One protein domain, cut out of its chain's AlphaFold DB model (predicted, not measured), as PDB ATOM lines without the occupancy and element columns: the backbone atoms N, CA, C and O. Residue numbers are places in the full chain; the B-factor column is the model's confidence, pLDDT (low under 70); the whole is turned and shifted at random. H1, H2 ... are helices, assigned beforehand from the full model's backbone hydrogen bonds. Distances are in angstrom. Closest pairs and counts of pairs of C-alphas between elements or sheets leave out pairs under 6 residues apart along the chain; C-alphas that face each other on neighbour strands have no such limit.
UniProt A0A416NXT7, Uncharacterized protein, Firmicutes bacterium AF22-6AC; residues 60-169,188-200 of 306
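Overview. This is residues 60 to 169 and 188 to 200 of the 306 residues of an uncharacterized protein of Firmicutes bacterium AF22-6AC (UniProt A0A416NXT7). Two long helices, H1 and H7, run nearly parallel and overlap side by side for only part of their lengths, so staggered that they extend toward opposite ends; a third long helix, H4, crosses one side of both. H8 packs on the first residues of H1 at one end, and residues 161 to 169 stick out at the other, while short H2 packs on H4 and H7. The 123 printed residues hold eight named helices, H1 to H8 in chain order, and no named strand: the class is all helix. The whole is elongated, spanning 53 by 32 by 26 A, yet only just compact, close to loose, with a radius of gyration of the C-alphas of 16.1 A.

Arrangement. H1, residues 60 to 75, touches H4, residues 100 to 118, at a steep tilt of 60 degrees; their closest C-alphas, of Ala 69 and Met 103, are 6.5 A apart. H7, residues 144 to 166, touches H1 with residues 144 to 152 alone, at a shallow tilt of 10 degrees, the same way; the closest C-alphas, of Asp 66 and Phe 145, are 5.5 A apart. H2, residues 77 to 81, touches H4, closest at the C-alphas of Leu 80 and Leu 111, 6.4 A, and H7, closest at those of Val 77 and Val 153, 6.4 A. H3, residues 86 to 89, only just touches H4, with 3 pairs of C-alphas within 8 A, the closest being Ile 86 and Glu 104, 6.2 A. H4 touches H7 at a steep tilt of 55 degrees; the closest C-alphas, of Ala 110 and Val 149, are 6.4 A apart. H5, residues 122 to 126, is close to but not clearly touching H6, residues 135 to 140; the closest C-alphas, of Gln 124 and Val 136, are 7.0 A apart. H6 and H7 form a helical hairpin and only just touch, with 3 pairs of C-alphas within 8 A, closest at Ala 138 and Tyr 147, 6.7 A. H8, residues 188 to 200, touches H1, opposite ways at 38 degrees, only just a steep tilt; the closest C-alphas, of Ile 60 and Ala 197, are 6.3 A apart. Every O i to N i+4 pair is within hydrogen-bond range in H1, H2, H5, H6, H7 and H8; H4 has 14 of 15, and H3 is too short for one.

Along the chain. H1 begins at C-alpha 60, (209.335, 192.930, 194.372), and is 22.8 A long from first to last C-alpha; H4 is 26.2 A, H7 32.6 A and H8 18.4 A. H8 ends at C-alpha 200, (203.254, 193.040, 186.782).

Size, cuts and confidence. Residues 170 to 187 are not printed, and C-alphas 169 and 188 are 42.1 A apart across the cut. The C-alphas of Leu 169 and Leu 200 are the two farthest apart, 57.0 A. Of the links printed whole, none is long. Mean pLDDT of the printed part is 88.0; residues 165 to 169 are under 70.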
ATOM      1  N   ILE A  60     208.181 193.238 195.224       94.19
ATOM      2  CA  ILE A  60     209.335 192.930 194.372       94.19
ATOM      3  C   ILE A  60     210.212 194.171 194.220       94.19
ATOM      4  O   ILE A  60     211.423 194.062 194.380       94.19
ATOM      5  N   ILE A  61     209.608 195.338 193.979       94.50
ATOM      6  CA  ILE A  61     210.331 196.612 193.903       94.50
ATOM      7  C   ILE A  61     211.056 196.912 195.214       94.50
ATOM      8  O   ILE A  61     212.223 197.263 195.171       94.50
ATOM      9  N   GLU A  62     210.424 196.705 196.373       93.62
ATOM     10  CA  GLU A  62     211.076 196.900 197.676       93.62
ATOM     11  C   GLU A  62     212.331 196.029 197.830       93.62
ATOM     12  O   GLU A  62     213.354 196.497 198.316       93.62
ATOM     13  N   LYS A  63     212.291 194.775 197.364       92.25
ATOM     14  CA  LYS A  63     213.457 193.877 197.403       92.25
ATOM     15  C   LYS A  63     214.559 194.280 196.430       92.25
ATOM     16  O   LYS A  63     215.730 194.130 196.761       92.25
ATOM     17  N   LEU A  64     214.194 194.745 195.236       93.50
ATOM     18  CA  LEU A  64     215.155 195.259 194.257       93.50
ATOM     19  C   LEU A  64     215.806 196.550 194.765       93.50
ATOM     20  O   LEU A  64     217.021 196.692 194.670       93.50
ATOM     21  N   ASP A  65     215.015 197.443 195.367       94.31
ATOM     22  CA  ASP A  65     215.493 198.672 195.999       94.31
ATOM     23  C   ASP A  65     216.432 198.353 197.183       94.31
ATOM     24  O   ASP A  65     217.494 198.964 197.297       94.31
ATOM     25  N   ASP A  66     216.091 197.376 198.037       92.75
ATOM     26  CA  ASP A  66     216.954 196.903 199.132       92.75
ATOM     27  C   ASP A  66     218.305 196.368 198.602       92.75
ATOM     28  O   ASP A  66     219.355 196.704 199.156       92.75
ATOM     29  N   ASP A  67     218.300 195.574 197.524       91.62
ATOM     30  CA  ASP A  67     219.517 195.024 196.901       91.62
ATOM     31  C   ASP A  67     220.386 196.131 196.273       91.62
ATOM     32  O   ASP A  67     221.583 196.228 196.552       91.62
ATOM     33  N   ASP A  68     219.773 197.050 195.518       92.50
ATOM     34  CA  ASP A  68     220.461 198.182 194.888       92.50
ATOM     35  C   ASP A  68     221.047 199.158 195.922       92.50
ATOM     36  O   ASP A  68     222.154 199.685 195.749       92.50
ATOM     37  N   ALA A  69     220.328 199.394 197.019       94.31
ATOM     38  CA  ALA A  69     220.819 200.190 198.134       94.31
ATOM     39  C   ALA A  69     221.987 199.499 198.848       94.31
ATOM     40  O   ALA A  69     222.962 200.159 199.220       94.31
ATOM     41  N   LEU A  70     221.920 198.179 199.042       92.88
ATOM     42  CA  LEU A  70     222.991 197.420 199.683       92.88
ATOM     43  C   LEU A  70     224.262 197.399 198.823       92.88
ATOM     44  O   LEU A  70     225.362 197.537 199.366       92.88
ATOM     45  N   ASP A  71     224.121 197.279 197.503       91.31
ATOM     46  CA  ASP A  71     225.216 197.408 196.540       91.31
ATOM     47  C   ASP A  71     225.879 198.787 196.633       91.31
ATOM     48  O   ASP A  71     227.101 198.885 196.771       91.31
ATOM     49  N   PHE A  72     225.083 199.858 196.672       93.25
ATOM     50  CA  PHE A  72     225.602 201.214 196.850       93.25
ATOM     51  C   PHE A  72     226.351 201.387 198.181       93.25
ATOM     52  O   PHE A  72     227.426 201.997 198.223       93.25
ATOM     53  N   VAL A  73     225.808 200.835 199.273       92.81
ATOM     54  CA  VAL A  73     226.460 200.843 200.590       92.81
ATOM     55  C   VAL A  73     227.757 200.045 200.567       92.81
ATOM     56  O   VAL A  73     228.749 200.515 201.117       92.81
ATOM     57  N   ARG A  74     227.789 198.870 199.930       90.88
ATOM     58  CA  ARG A  74     229.011 198.065 199.781       90.88
ATOM     59  C   ARG A  74     230.100 198.879 199.091       90.88
ATOM     60  O   ARG A  74     231.214 198.953 199.607       90.88
ATOM     61  N   ASP A  75     229.768 199.497 197.965       90.06
ATOM     62  CA  ASP A  75     230.737 200.208 197.131       90.06
ATOM     63  C   ASP A  75     231.276 201.469 197.838       90.06
ATOM     64  O   ASP A  75     232.425 201.866 197.634       90.06
ATOM     65  N   ASN A  76     230.493 202.042 198.762       91.88
ATOM     66  CA  ASN A  76     230.835 203.244 199.526       91.88
ATOM     67  C   ASN A  76     231.038 203.007 201.033       91.88
ATOM     68  O   ASN A  76     231.080 203.964 201.812       91.88
ATOM     69  N   VAL A  77     231.229 201.756 201.469       92.38
ATOM     70  CA  VAL A  77     231.263 201.383 202.898       92.38
ATOM     71  C   VAL A  77     232.353 202.130 203.669       92.38
ATOM     72  O   VAL A  77     232.190 202.478 204.834       92.38
ATOM     73  N   SER A  78     233.457 202.453 202.998       90.44
ATOM     74  CA  SER A  78     234.542 203.229 203.593       90.44
ATOM     75  C   SER A  78     234.105 204.641 204.005       90.44
ATOM     76  O   SER A  78     234.484 205.103 205.080       90.44
ATOM     77  N   MET A  79     233.280 205.299 203.188       92.06
ATOM     78  CA  MET A  79     232.725 206.620 203.484       92.06
ATOM     79  C   MET A  79     231.621 206.540 204.542       92.06
ATOM     80  O   MET A  79     231.485 207.465 205.341       92.06
ATOM     81  N   LEU A  80     230.877 205.428 204.579       92.25
ATOM     82  CA  LEU A  80     229.887 205.156 205.620       92.25
ATOM     83  C   LEU A  80     230.547 205.057 207.003       92.25
ATOM     84  O   LEU A  80     230.128 205.739 207.932       92.25
ATOM     85  N   VAL A  81     231.626 204.275 207.120       90.31
ATOM     86  CA  VAL A  81     232.406 204.120 208.364       90.31
ATOM     87  C   VAL A  81     233.018 205.453 208.821       90.31
ATOM     88  O   VAL A  81     233.140 205.713 210.018       90.31
ATOM     89  N   ASP A  82     233.351 206.337 207.879       91.06
ATOM     90  CA  ASP A  82     233.839 207.694 208.156       91.06
ATOM     91  C   ASP A  82     232.702 208.700 208.455       91.06
ATOM     92  O   ASP A  82     232.958 209.904 208.531       91.06
ATOM     93  N   HIS A  83     231.458 208.226 208.610       91.56
ATOM     94  CA  HIS A  83     230.256 209.015 208.911       91.56
ATOM     95  C   HIS A  83     230.018 210.168 207.919       91.56
ATOM     96  O   HIS A  83     229.639 211.283 208.288       91.56
ATOM     97  N   ARG A  84     230.276 209.929 206.629       92.88
ATOM     98  CA  ARG A  84     230.091 210.936 205.572       92.88
ATOM     99  C   ARG A  84     228.606 211.078 205.211       92.88
ATOM    100  O   ARG A  84     227.885 210.085 205.110       92.88
ATOM    101  N   SER A  85     228.169 212.319 204.966       92.50
ATOM    102  CA  SER A  85     226.815 212.608 204.457       92.50
ATOM    103  C   SER A  85     226.615 212.029 203.056       92.50
ATOM    104  O   SER A  85     227.544 212.057 202.243       92.50
ATOM    105  N   ILE A  86     225.385 211.598 202.757       92.19
ATOM    106  CA  ILE A  86     224.979 211.139 201.423       92.19
ATOM    107  C   ILE A  86     225.241 212.198 200.345       92.19
ATOM    108  O   ILE A  86     225.586 211.833 199.231       92.19
ATOM    109  N   ASP A  87     225.201 213.493 200.678       91.00
ATOM    110  CA  ASP A  87     225.481 214.597 199.740       91.00
ATOM    111  C   ASP A  87     226.874 214.532 199.110       91.00
ATOM    112  O   ASP A  87     227.106 215.052 198.022       91.00
ATOM    113  N   ILE A  88     227.826 213.937 199.830       90.31
ATOM    114  CA  ILE A  88     229.220 213.811 199.396       90.31
ATOM    115  C   ILE A  88     229.427 212.487 198.654       90.31
ATOM    116  O   ILE A  88     230.301 212.382 197.794       90.31
ATOM    117  N   VAL A  89     228.658 211.465 199.032       90.50
ATOM    118  CA  VAL A  89     228.813 210.088 198.552       90.50
ATOM    119  C   VAL A  89     228.030 209.870 197.261       90.50
ATOM    120  O   VAL A  89     228.526 209.226 196.341       90.50
ATOM    121  N   TYR A  90     226.822 210.426 197.168       91.75
ATOM    122  CA  TYR A  90     225.954 210.292 196.009       91.75
ATOM    123  C   TYR A  90     226.442 211.179 194.867       91.75
ATOM    124  O   TYR A  90     226.413 212.406 194.954       91.75
ATOM    125  N   LYS A  91     226.849 210.546 193.767       90.88
ATOM    126  CA  LYS A  91     227.281 211.237 192.553       90.88
ATOM    127  C   LYS A  91     226.304 210.966 191.415       90.88
ATOM    128  O   LYS A  91     226.284 209.848 190.899       90.88
ATOM    129  N   PRO A  92     225.502 211.960 190.993       85.50
ATOM    130  CA  PRO A  92     224.574 211.796 189.875       85.50
ATOM    131  C   PRO A  92     225.261 211.351 188.576       85.50
ATOM    132  O   PRO A  92     224.649 210.679 187.746       85.50
ATOM    133  N   GLU A  93     226.541 211.692 188.394       84.38
ATOM    134  CA  GLU A  93     227.337 211.335 187.216       84.38
ATOM    135  C   GLU A  93     227.571 209.824 187.094       84.38
ATOM    136  O   GLU A  93     227.708 209.311 185.983       84.38
ATOM    137  N   GLU A  94     227.580 209.109 188.221       84.38
ATOM    138  CA  GLU A  94     227.746 207.652 188.283       84.38
ATOM    139  C   GLU A  94     226.435 206.907 187.972       84.38
ATOM    140  O   GLU A  94     226.430 205.682 187.889       84.38
ATOM    141  N   LYS A  95     225.338 207.647 187.744       84.19
ATOM    142  CA  LYS A  95     223.987 207.139 187.465       84.19
ATOM    143  C   LYS A  95     223.574 205.990 188.402       84.19
ATOM    144  O   LYS A  95     223.329 204.879 187.924       84.19
ATOM    145  N   PRO A  96     223.480 206.239 189.723       84.38
ATOM    146  CA  PRO A  96     222.975 205.242 190.659       84.38
ATOM    147  C   PRO A  96     221.578 204.768 190.245       84.38
ATOM    148  O   PRO A  96     220.782 205.551 189.725       84.38
ATOM    149  N   LYS A  97     221.280 203.487 190.483       86.62
ATOM    150  CA  LYS A  97     219.995 202.879 190.103       86.62
ATOM    151  C   LYS A  97     218.804 203.494 190.845       86.62
ATOM    152  O   LYS A  97     217.733 203.637 190.264       86.62
ATOM    153  N   LEU A  98     219.006 203.893 192.103       91.12
ATOM    154  CA  LEU A  98     217.994 204.577 192.906       91.12
ATOM    155  C   LEU A  98     218.152 206.095 192.837       91.12
ATOM    156  O   LEU A  98     219.262 206.643 192.800       91.12
ATOM    157  N   ASP A  99     217.014 206.781 192.898       93.19
ATOM    158  CA  ASP A  99     216.980 208.226 193.046       93.19
ATOM    159  C   ASP A  99     217.573 208.668 194.391       93.19
ATOM    160  O   ASP A  99     217.599 207.921 195.374       93.19
ATOM    161  N   TYR A 100     218.043 209.916 194.431       92.00
ATOM    162  CA  TYR A 100     218.677 210.492 195.614       92.00
ATOM    163  C   TYR A 100     217.791 210.392 196.866       92.00
ATOM    164  O   TYR A 100     218.291 210.027 197.923       92.00
ATOM    165  N   PHE A 101     216.483 210.661 196.769       93.12
ATOM    166  CA  PHE A 101     215.603 210.684 197.943       93.12
ATOM    167  C   PHE A 101     215.354 209.289 198.515       93.12
ATOM    168  O   PHE A 101     215.282 209.127 199.735       93.12
ATOM    169  N   LYS A 102     215.217 208.271 197.659       93.56
ATOM    170  CA  LYS A 102     215.193 206.877 198.111       93.56
ATOM    171  C   LYS A 102     216.527 206.496 198.744       93.56
ATOM    172  O   LYS A 102     216.535 205.996 199.867       93.56
ATOM    173  N   MET A 103     217.642 206.782 198.069       94.56
ATOM    174  CA  MET A 103     218.972 206.411 198.553       94.56
ATOM    175  C   MET A 103     219.329 207.098 199.879       94.56
ATOM    176  O   MET A 103     219.881 206.459 200.767       94.56
ATOM    177  N   GLU A 104     218.960 208.366 200.063       95.00
ATOM    178  CA  GLU A 104     219.143 209.110 201.314       95.00
ATOM    179  C   GLU A 104     218.507 208.375 202.500       95.00
ATOM    180  O   GLU A 104     219.145 208.214 203.543       95.00
ATOM    181  N   ARG A 105     217.281 207.858 202.344       95.06
ATOM    182  CA  ARG A 105     216.597 207.106 203.411       95.06
ATOM    183  C   ARG A 105     217.366 205.846 203.798       95.06
ATOM    184  O   ARG A 105     217.506 205.564 204.989       95.06
ATOM    185  N   TYR A 106     217.872 205.109 202.811       95.69
ATOM    186  CA  TYR A 106     218.703 203.929 203.044       95.69
ATOM    187  C   TYR A 106     220.048 204.289 203.679       95.69
ATOM    188  O   TYR A 106     220.478 203.627 204.620       95.69
ATOM    189  N   TRP A 107     220.683 205.373 203.234       95.69
ATOM    190  CA  TRP A 107     221.972 205.820 203.753       95.69
ATOM    191  C   TRP A 107     221.893 206.279 205.207       95.69
ATOM    192  O   TRP A 107     222.706 205.870 206.029       95.69
ATOM    193  N   VAL A 108     220.879 207.073 205.561       95.06
ATOM    194  CA  VAL A 108     220.635 207.495 206.950       95.06
ATOM    195  C   VAL A 108     220.392 206.284 207.853       95.06
ATOM    196  O   VAL A 108     220.905 206.214 208.971       95.06
ATOM    197  N   ARG A 109     219.645 205.293 207.358       94.69
ATOM    198  CA  ARG A 109     219.408 204.030 208.066       94.69
ATOM    199  C   ARG A 109     220.709 203.238 208.252       94.69
ATOM    200  O   ARG A 109     220.956 202.751 209.353       94.69
ATOM    201  N   ALA A 110     221.568 203.188 207.236       94.62
ATOM    202  CA  ALA A 110     222.883 202.554 207.307       94.62
ATOM    203  C   ALA A 110     223.851 203.278 208.262       94.62
ATOM    204  O   ALA A 110     224.568 202.616 209.011       94.62
ATOM    205  N   LEU A 111     223.845 204.617 208.291       94.19
ATOM    206  CA  LEU A 111     224.637 205.415 209.235       94.19
ATOM    207  C   LEU A 111     224.251 205.095 210.677       94.19
ATOM    208  O   LEU A 111     225.122 204.818 211.494       94.19
ATOM    209  N   LYS A 112     222.949 205.027 210.963       94.38
ATOM    210  CA  LYS A 112     222.451 204.639 212.286       94.38
ATOM    211  C   LYS A 112     222.919 203.239 212.693       94.38
ATOM    212  O   LYS A 112     223.324 203.035 213.830       94.38
ATOM    213  N   ILE A 113     222.880 202.271 211.775       93.00
ATOM    214  CA  ILE A 113     223.413 200.923 212.031       93.00
ATOM    215  C   ILE A 113     224.915 200.990 212.326       93.00
ATOM    216  O   ILE A 113     225.400 200.304 213.223       93.00
ATOM    217  N   CYS A 114     225.654 201.822 211.589       92.00
ATOM    218  CA  CYS A 114     227.082 202.005 211.801       92.00
ATOM    219  C   CYS A 114     227.387 202.575 213.195       92.00
ATOM    220  O   CYS A 114     228.276 202.057 213.866       92.00
ATOM    221  N   GLU A 115     226.641 203.589 213.639       91.38
ATOM    222  CA  GLU A 115     226.740 204.153 214.993       91.38
ATOM    223  C   GLU A 115     226.481 203.079 216.057       91.38
ATOM    224  O   GLU A 115     227.293 202.884 216.956       91.38
ATOM    225  N   GLU A 116     225.410 202.295 215.898       91.25
ATOM    226  CA  GLU A 116     225.085 201.213 216.831       91.25
ATOM    227  C   GLU A 116     226.170 200.131 216.909       91.25
ATOM    228  O   GLU A 116     226.373 199.552 217.974       91.25
ATOM    229  N   ILE A 117     226.877 199.854 215.807       89.25
ATOM    230  CA  ILE A 117     228.024 198.934 215.793       89.25
ATOM    231  C   ILE A 117     229.195 199.509 216.598       89.25
ATOM    232  O   ILE A 117     229.857 198.761 217.319       89.25
ATOM    233  N   PHE A 118     229.460 200.812 216.480       86.31
ATOM    234  CA  PHE A 118     230.531 201.480 217.225       86.31
ATOM    235  C   PHE A 118     230.249 201.579 218.729       86.31
ATOM    236  O   PHE A 118     231.195 201.575 219.514       86.31
ATOM    237  N   ASP A 119     228.974 201.601 219.117       89.75
ATOM    238  CA  ASP A 119     228.527 201.665 220.511       89.75
ATOM    239  C   ASP A 119     228.459 200.290 221.214       89.75
ATOM    240  O   ASP A 119     228.082 200.210 222.387       89.75
ATOM    241  N   LEU A 120     228.806 199.188 220.534       87.88
ATOM    242  CA  LEU A 120     228.810 197.853 221.143       87.88
ATOM    243  C   LEU A 120     229.930 197.686 222.182       87.88
ATOM    244  O   LEU A 120     231.087 198.040 221.958       87.88
ATOM    245  N   ASN A 121     229.604 197.028 223.298       82.38
ATOM    246  CA  ASN A 121     230.578 196.678 224.337       82.38
ATOM    247  C   ASN A 121     231.444 195.468 223.932       82.38
ATOM    248  O   ASN A 121     231.002 194.617 223.161       82.38
ATOM    249  N   GLU A 122     232.635 195.312 224.531       76.25
ATOM    250  CA  GLU A 122     233.580 194.214 224.220       76.25
ATOM    251  C   GLU A 122     232.944 192.812 224.261       76.25
ATOM    252  O   GLU A 122     233.190 191.990 223.378       76.25
ATOM    253  N   GLU A 123     232.082 192.544 225.245       75.62
ATOM    254  CA  GLU A 123     231.379 191.260 225.387       75.62
ATOM    255  C   GLU A 123     230.399 191.001 224.226       75.62
ATOM    256  O   GLU A 123     230.305 189.884 223.721       75.62
ATOM    257  N   GLN A 124     229.726 192.048 223.742       78.19
ATOM    258  CA  GLN A 124     228.783 191.968 222.622       78.19
ATOM    259  C   GLN A 124     229.498 191.825 221.278       78.19
ATOM    260  O   GLN A 124     228.983 191.172 220.377       78.19
ATOM    261  N   VAL A 125     230.686 192.418 221.144       76.75
ATOM    262  CA  VAL A 125     231.528 192.290 219.947       76.75
ATOM    263  C   VAL A 125     232.093 190.870 219.813       76.75
ATOM    264  O   VAL A 125     232.305 190.403 218.696       76.75
ATOM    265  N   CYS A 126     232.316 190.164 220.926       75.25
ATOM    266  CA  CYS A 126     232.850 188.799 220.918       75.25
ATOM    267  C   CYS A 126     231.781 187.720 220.663       75.25
ATOM    268  O   CYS A 126     232.111 186.662 220.123       75.25
ATOM    269  N   ASP A 127     230.519 187.967 221.032       84.88
ATOM    270  CA  ASP A 127     229.401 187.042 220.802       84.88
ATOM    271  C   ASP A 127     228.823 187.206 219.386       84.88
ATOM    272  O   ASP A 127     227.873 187.958 219.152       84.88
ATOM    273  N   VAL A 128     229.426 186.507 218.421       87.00
ATOM    274  CA  VAL A 128     229.061 186.569 216.997       87.00
ATOM    275  C   VAL A 128     228.432 185.273 216.486       87.00
ATOM    276  O   VAL A 128     228.729 184.174 216.949       87.00
ATOM    277  N   ASN A 129     227.575 185.400 215.474       85.69
ATOM    278  CA  ASN A 129     226.989 184.268 214.762       85.69
ATOM    279  C   ASN A 129     227.928 183.701 213.670       85.69
ATOM    280  O   ASN A 129     229.080 184.111 213.522       85.69
ATOM    281  N   SER A 130     227.420 182.771 212.853       84.06
ATOM    282  CA  SER A 130     228.167 182.152 211.746       84.06
ATOM    283  C   SER A 130     228.630 183.129 210.656       84.06
ATOM    284  O   SER A 130     229.629 182.860 209.996       84.06
ATOM    285  N   ASP A 131     227.942 184.259 210.474       80.62
ATOM    286  CA  ASP A 131     228.325 185.323 209.533       80.62
ATOM    287  C   ASP A 131     229.308 186.337 210.137       80.62
ATOM    288  O   ASP A 131     229.656 187.312 209.470       80.62
ATOM    289  N   LYS A 132     229.763 186.115 211.380       83.81
ATOM    290  CA  LYS A 132     230.566 187.057 212.177       83.81
ATOM    291  C   LYS A 132     229.838 188.360 212.531       83.81
ATOM    292  O   LYS A 132     230.479 189.377 212.782       83.81
ATOM    293  N   VAL A 133     228.507 188.333 212.572       86.62
ATOM    294  CA  VAL A 133     227.687 189.460 213.033       86.62
ATOM    295  C   VAL A 133     227.363 189.269 214.522       86.62
ATOM    296  O   VAL A 133     226.934 188.170 214.894       86.62
ATOM    297  N   PRO A 134     227.531 190.295 215.383       87.62
ATOM    298  CA  PRO A 134     227.123 190.251 216.784       87.62
ATOM    299  C   PRO A 134     225.678 189.780 216.954       87.62
ATOM    300  O   PRO A 134     224.762 190.301 216.309       87.62
ATOM    301  N   VAL A 135     225.449 188.819 217.852       87.69
ATOM    302  CA  VAL A 135     224.134 188.184 218.056       87.69
ATOM    303  C   VAL A 135     223.060 189.210 218.437       87.69
ATOM    304  O   VAL A 135     221.897 189.067 218.052       87.69
ATOM    305  N   VAL A 136     223.442 190.270 219.156       88.31
ATOM    306  CA  VAL A 136     222.552 191.382 219.527       88.31
ATOM    307  C   VAL A 136     222.000 192.093 218.285       88.31
ATOM    308  O   VAL A 136     220.794 192.326 218.204       88.31
ATOM    309  N   LEU A 137     222.854 192.374 217.298       88.06
ATOM    310  CA  LEU A 137     222.453 193.022 216.047       88.06
ATOM    311  C   LEU A 137     221.679 192.064 215.142       88.06
ATOM    312  O   LEU A 137     220.646 192.444 214.601       88.06
ATOM    313  N   ALA A 138     222.105 190.801 215.054       87.69
ATOM    314  CA  ALA A 138     221.421 189.776 214.265       87.69
ATOM    315  C   ALA A 138     219.979 189.509 214.744       87.69
ATOM    316  O   ALA A 138     219.103 189.196 213.944       87.69
ATOM    317  N   LYS A 139     219.710 189.638 216.050       89.06
ATOM    318  CA  LYS A 139     218.348 189.531 216.603       89.06
ATOM    319  C   LYS A 139     217.497 190.772 216.338       89.06
ATOM    320  O   LYS A 139     216.276 190.659 216.271       89.06
ATOM    321  N   LYS A 140     218.125 191.946 216.252       91.62
ATOM    322  CA  LYS A 140     217.441 193.228 216.054       91.62
ATOM    323  C   LYS A 140     217.079 193.457 214.588       91.62
ATOM    324  O   LYS A 140     215.966 193.887 214.300       91.62
ATOM    325  N   TYR A 141     218.006 193.164 213.685       89.94
ATOM    326  CA  TYR A 141     217.865 193.409 212.257       89.94
ATOM    327  C   TYR A 141     217.526 192.117 211.523       89.94
ATOM    328  O   TYR A 141     218.398 191.306 211.222       89.94
ATOM    329  N   THR A 142     216.232 191.933 211.259       84.50
ATOM    330  CA  THR A 142     215.692 190.775 210.530       84.50
ATOM    331  C   THR A 142     215.461 191.051 209.043       84.50
ATOM    332  O   THR A 142     215.285 190.107 208.277       84.50
ATOM    333  N   ASN A 143     215.446 192.324 208.634       88.44
ATOM    334  CA  ASN A 143     215.396 192.719 207.229       88.44
ATOM    335  C   ASN A 143     216.766 192.489 206.560       88.44
ATOM    336  O   ASN A 143     217.818 192.674 207.178       88.44
ATOM    337  N   GLU A 144     216.724 192.083 205.292       87.06
ATOM    338  CA  GLU A 144     217.887 191.661 204.512       87.06
ATOM    339  C   GLU A 144     218.887 192.801 204.272       87.06
ATOM    340  O   GLU A 144     220.088 192.602 204.472       87.06
ATOM    341  N   PHE A 145     218.403 194.012 203.969       92.75
ATOM    342  CA  PHE A 145     219.251 195.198 203.835       92.75
ATOM    343  C   PHE A 145     219.981 195.517 205.144       92.75
ATOM    344  O   PHE A 145     221.207 195.614 205.149       92.75
ATOM    345  N   ASP A 146     219.269 195.632 206.273       92.94
ATOM    346  CA  ASP A 146     219.885 196.041 207.549       92.94
ATOM    347  C   ASP A 146     220.965 195.059 208.013       92.94
ATOM    348  O   ASP A 146     222.062 195.446 208.429       92.94
ATOM    349  N   TYR A 147     220.658 193.764 207.912       91.50
ATOM    350  CA  TYR A 147     221.606 192.706 208.229       91.50
ATOM    351  C   TYR A 147     222.803 192.715 207.264       91.50
ATOM    352  O   TYR A 147     223.955 192.564 207.685       91.50
ATOM    353  N   GLY A 148     222.549 192.963 205.975       90.50
ATOM    354  CA  GLY A 148     223.575 193.148 204.954       90.50
ATOM    355  C   GLY A 148     224.532 194.293 205.287       90.50
ATOM    356  O   GLY A 148     225.751 194.102 205.247       90.50
ATOM    357  N   VAL A 149     224.006 195.452 205.696       92.06
ATOM    358  CA  VAL A 149     224.807 196.609 206.128       92.06
ATOM    359  C   VAL A 149     225.699 196.236 207.311       92.06
ATOM    360  O   VAL A 149     226.898 196.522 207.270       92.06
ATOM    361  N   CYS A 150     225.164 195.532 208.317       91.12
ATOM    362  CA  CYS A 150     225.952 195.076 209.468       91.12
ATOM    363  C   CYS A 150     227.176 194.270 209.019       91.12
ATOM    364  O   CYS A 150     228.303 194.549 209.433       91.12
ATOM    365  N   LYS A 151     226.965 193.306 208.115       90.38
ATOM    366  CA  LYS A 151     228.031 192.458 207.574       90.38
ATOM    367  C   LYS A 151     229.096 193.278 206.840       90.38
ATOM    368  O   LYS A 151     230.286 193.041 207.039       90.38
ATOM    369  N   LYS A 152     228.690 194.246 206.009       90.75
ATOM    370  CA  LYS A 152     229.620 195.084 205.233       90.75
ATOM    371  C   LYS A 152     230.431 196.033 206.118       90.75
ATOM    372  O   LYS A 152     231.645 196.119 205.946       90.75
ATOM    373  N   VAL A 153     229.793 196.686 207.088       90.50
ATOM    374  CA  VAL A 153     230.463 197.600 208.029       90.50
ATOM    375  C   VAL A 153     231.480 196.852 208.892       90.50
ATOM    376  O   VAL A 153     232.642 197.252 208.954       90.50
ATOM    377  N   LEU A 154     231.084 195.733 209.508       88.50
ATOM    378  CA  LEU A 154     231.981 194.921 210.341       88.50
ATOM    379  C   LEU A 154     233.182 194.401 209.550       88.50
ATOM    380  O   LEU A 154     234.312 194.436 210.037       88.50
ATOM    381  N   PHE A 155     232.947 193.972 208.309       87.75
ATOM    382  CA  PHE A 155     234.010 193.535 207.414       87.75
ATOM    383  C   PHE A 155     235.017 194.655 207.114       87.75
ATOM    384  O   PHE A 155     236.228 194.435 207.196       87.75
ATOM    385  N   GLU A 156     234.544 195.868 206.816       88.50
ATOM    386  CA  GLU A 156     235.412 197.024 206.563       88.50
ATOM    387  C   GLU A 156     236.200 197.436 207.822       88.50
ATOM    388  O   GLU A 156     237.394 197.737 207.735       88.50
ATOM    389  N   ILE A 157     235.587 197.372 209.009       87.12
ATOM    390  CA  ILE A 157     236.276 197.605 210.291       87.12
ATOM    391  C   ILE A 157     237.387 196.563 210.506       87.12
ATOM    392  O   ILE A 157     238.529 196.934 210.798       87.12
ATOM    393  N   GLU A 158     237.099 195.271 210.306       85.75
ATOM    394  CA  GLU A 158     238.085 194.185 210.432       85.75
ATOM    395  C   GLU A 158     239.241 194.369 209.430       85.75
ATOM    396  O   GLU A 158     240.419 194.250 209.787       85.75
ATOM    397  N   LYS A 159     238.922 194.722 208.180       87.50
ATOM    398  CA  LYS A 159     239.896 195.013 207.117       87.50
ATOM    399  C   LYS A 159     240.815 196.177 207.492       87.50
ATOM    400  O   LYS A 159     242.037 196.070 207.346       87.50
ATOM    401  N   ARG A 160     240.264 197.270 208.032       85.12
ATOM    402  CA  ARG A 160     241.037 198.426 208.520       85.12
ATOM    403  C   ARG A 160     241.917 198.064 209.717       85.12
ATOM    404  O   ARG A 160     243.089 198.454 209.741       85.12
ATOM    405  N   ALA A 161     241.406 197.283 210.669       83.88
ATOM    406  CA  ALA A 161     242.169 196.812 211.826       83.88
ATOM    407  C   ALA A 161     243.363 195.937 211.403       83.88
ATOM    408  O   ALA A 161     244.492 196.166 211.847       83.88
ATOM    409  N   LYS A 162     243.150 195.006 210.462       83.06
ATOM    410  CA  LYS A 162     244.217 194.180 209.873       83.06
ATOM    411  C   LYS A 162     245.264 195.021 209.156       83.06
ATOM    412  O   LYS A 162     246.448 194.804 209.376       83.06
ATOM    413  N   LYS A 163     244.861 196.014 208.358       81.69
ATOM    414  CA  LYS A 163     245.797 196.927 207.675       81.69
ATOM    415  C   LYS A 163     246.645 197.732 208.668       81.69
ATOM    416  O   LYS A 163     247.834 197.932 208.439       81.69
ATOM    417  N   ARG A 164     246.056 198.160 209.790       70.94
ATOM    418  CA  ARG A 164     246.763 198.886 210.858       70.94
ATOM    419  C   ARG A 164     247.751 197.993 211.620       70.94
ATOM    420  O   ARG A 164     248.829 198.463 211.963       70.94
ATOM    421  N   SER A 165     247.405 196.721 211.825       61.97
ATOM    422  CA  SER A 165     248.263 195.694 212.439       61.97
ATOM    423  C   SER A 165     249.386 195.212 211.503       61.97
ATOM    424  O   SER A 165     250.534 195.073 211.920       61.97
ATOM    425  N   ALA A 166     249.103 195.049 210.207       54.66
ATOM    426  CA  ALA A 166     250.064 194.620 209.185       54.66
ATOM    427  C   ALA A 166     251.172 195.652 208.909       54.66
ATOM    428  O   ALA A 166     252.261 195.286 208.474       54.66
ATOM    429  N   ASN A 167     250.958 196.923 209.264       50.69
ATOM    430  CA  ASN A 167     252.037 197.916 209.318       50.69
ATOM    431  C   ASN A 167     253.101 197.603 210.399       50.69
ATOM    432  O   ASN A 167     254.069 198.350 210.520       50.69
ATOM    433  N   SER A 168     252.958 196.503 211.155       42.81
ATOM    434  CA  SER A 168     253.963 195.981 212.086       42.81
ATOM    435  C   SER A 168     254.799 194.812 211.549       42.81
ATOM    436  O   SER A 168     255.793 194.494 212.194       42.81
ATOM    437  N   LEU A 169     254.469 194.159 210.423       38.50
ATOM    438  CA  LEU A 169     255.332 193.111 209.849       38.50
ATOM    439  C   LEU A 169     254.929 192.733 208.414       38.50
ATOM    440  O   LEU A 169     253.792 192.356 208.141       38.50
ATOM    441  N   LEU A 188     221.393 186.695 188.240       85.88
ATOM    442  CA  LEU A 188     220.249 185.995 187.647       85.88
ATOM    443  C   LEU A 188     218.939 186.325 188.377       85.88
ATOM    444  O   LEU A 188     217.942 186.633 187.728       85.88
ATOM    445  N   TRP A 189     218.966 186.292 189.714       90.12
ATOM    446  CA  TRP A 189     217.811 186.620 190.550       90.12
ATOM    447  C   TRP A 189     217.331 188.056 190.312       90.12
ATOM    448  O   TRP A 189     216.133 188.273 190.136       90.12
ATOM    449  N   TYR A 190     218.255 189.018 190.234       88.50
ATOM    450  CA  TYR A 190     217.914 190.423 190.008       88.50
ATOM    451  C   TYR A 190     217.198 190.621 188.667       88.50
ATOM    452  O   TYR A 190     216.121 191.212 188.615       88.50
ATOM    453  N   HIS A 191     217.753 190.080 187.577       90.19
ATOM    454  CA  HIS A 191     217.137 190.193 186.253       90.19
ATOM    455  C   HIS A 191     215.772 189.503 186.173       90.19
ATOM    456  O   HIS A 191     214.852 190.039 185.557       90.19
ATOM    457  N   GLU A 192     215.623 188.340 186.811       93.06
ATOM    458  CA  GLU A 192     214.341 187.639 186.891       93.06
ATOM    459  C   GLU A 192     213.295 188.481 187.632       93.06
ATOM    460  O   GLU A 192     212.179 188.656 187.140       93.06
ATOM    461  N   LYS A 193     213.659 189.049 188.786       93.00
ATOM    462  CA  LYS A 193     212.751 189.860 189.601       93.00
ATOM    463  C   LYS A 193     212.396 191.186 188.946       93.00
ATOM    464  O   LYS A 193     211.229 191.565 188.975       93.00
ATOM    465  N   ALA A 194     213.353 191.845 188.301       92.19
ATOM    466  CA  ALA A 194     213.096 193.049 187.519       92.19
ATOM    467  C   ALA A 194     212.120 192.772 186.360       92.19
ATOM    468  O   ALA A 194     211.152 193.507 186.187       92.19
ATOM    469  N   GLY A 195     212.306 191.667 185.626       93.81
ATOM    470  CA  GLY A 195     211.372 191.265 184.569       93.81
ATOM    471  C   GLY A 195     209.985 190.870 185.096       93.81
ATOM    472  O   GLY A 195     208.969 191.142 184.457       93.81
ATOM    473  N   GLU A 196     209.909 190.254 186.281       94.94
ATOM    474  CA  GLU A 196     208.634 189.968 186.951       94.94
ATOM    475  C   GLU A 196     207.902 191.259 187.351       94.94
ATOM    476  O   GLU A 196     206.689 191.352 187.147       94.94
ATOM    477  N   ALA A 197     208.627 192.257 187.869       94.81
ATOM    478  CA  ALA A 197     208.075 193.566 188.206       94.81
ATOM    479  C   ALA A 197     207.531 194.287 186.965       94.81
ATOM    480  O   ALA A 197     206.372 194.692 186.972       94.81
ATOM    481  N   GLU A 198     208.296 194.340 185.872       95.06
ATOM    482  CA  GLU A 198     207.858 194.951 184.607       95.06
ATOM    483  C   GLU A 198     206.585 194.279 184.064       95.06
ATOM    484  O   GLU A 198     205.608 194.938 183.704       95.06
ATOM    485  N   LYS A 199     206.528 192.941 184.085       95.56
ATOM    486  CA  LYS A 199     205.329 192.199 183.666       95.56
ATOM    487  C   LYS A 199     204.114 192.506 184.546       95.56
ATOM    488  O   LYS A 199     202.986 192.559 184.048       95.56
ATOM    489  N   LEU A 200     204.316 192.655 185.855       95.19
ATOM    490  CA  LEU A 200     203.254 193.040 186.782       95.19
ATOM    491  C   LEU A 200     202.795 194.478 186.541       95.19
ATOM    492  O   LEU A 200     201.591 194.722 186.588       95.19
TER     493      LEU A 200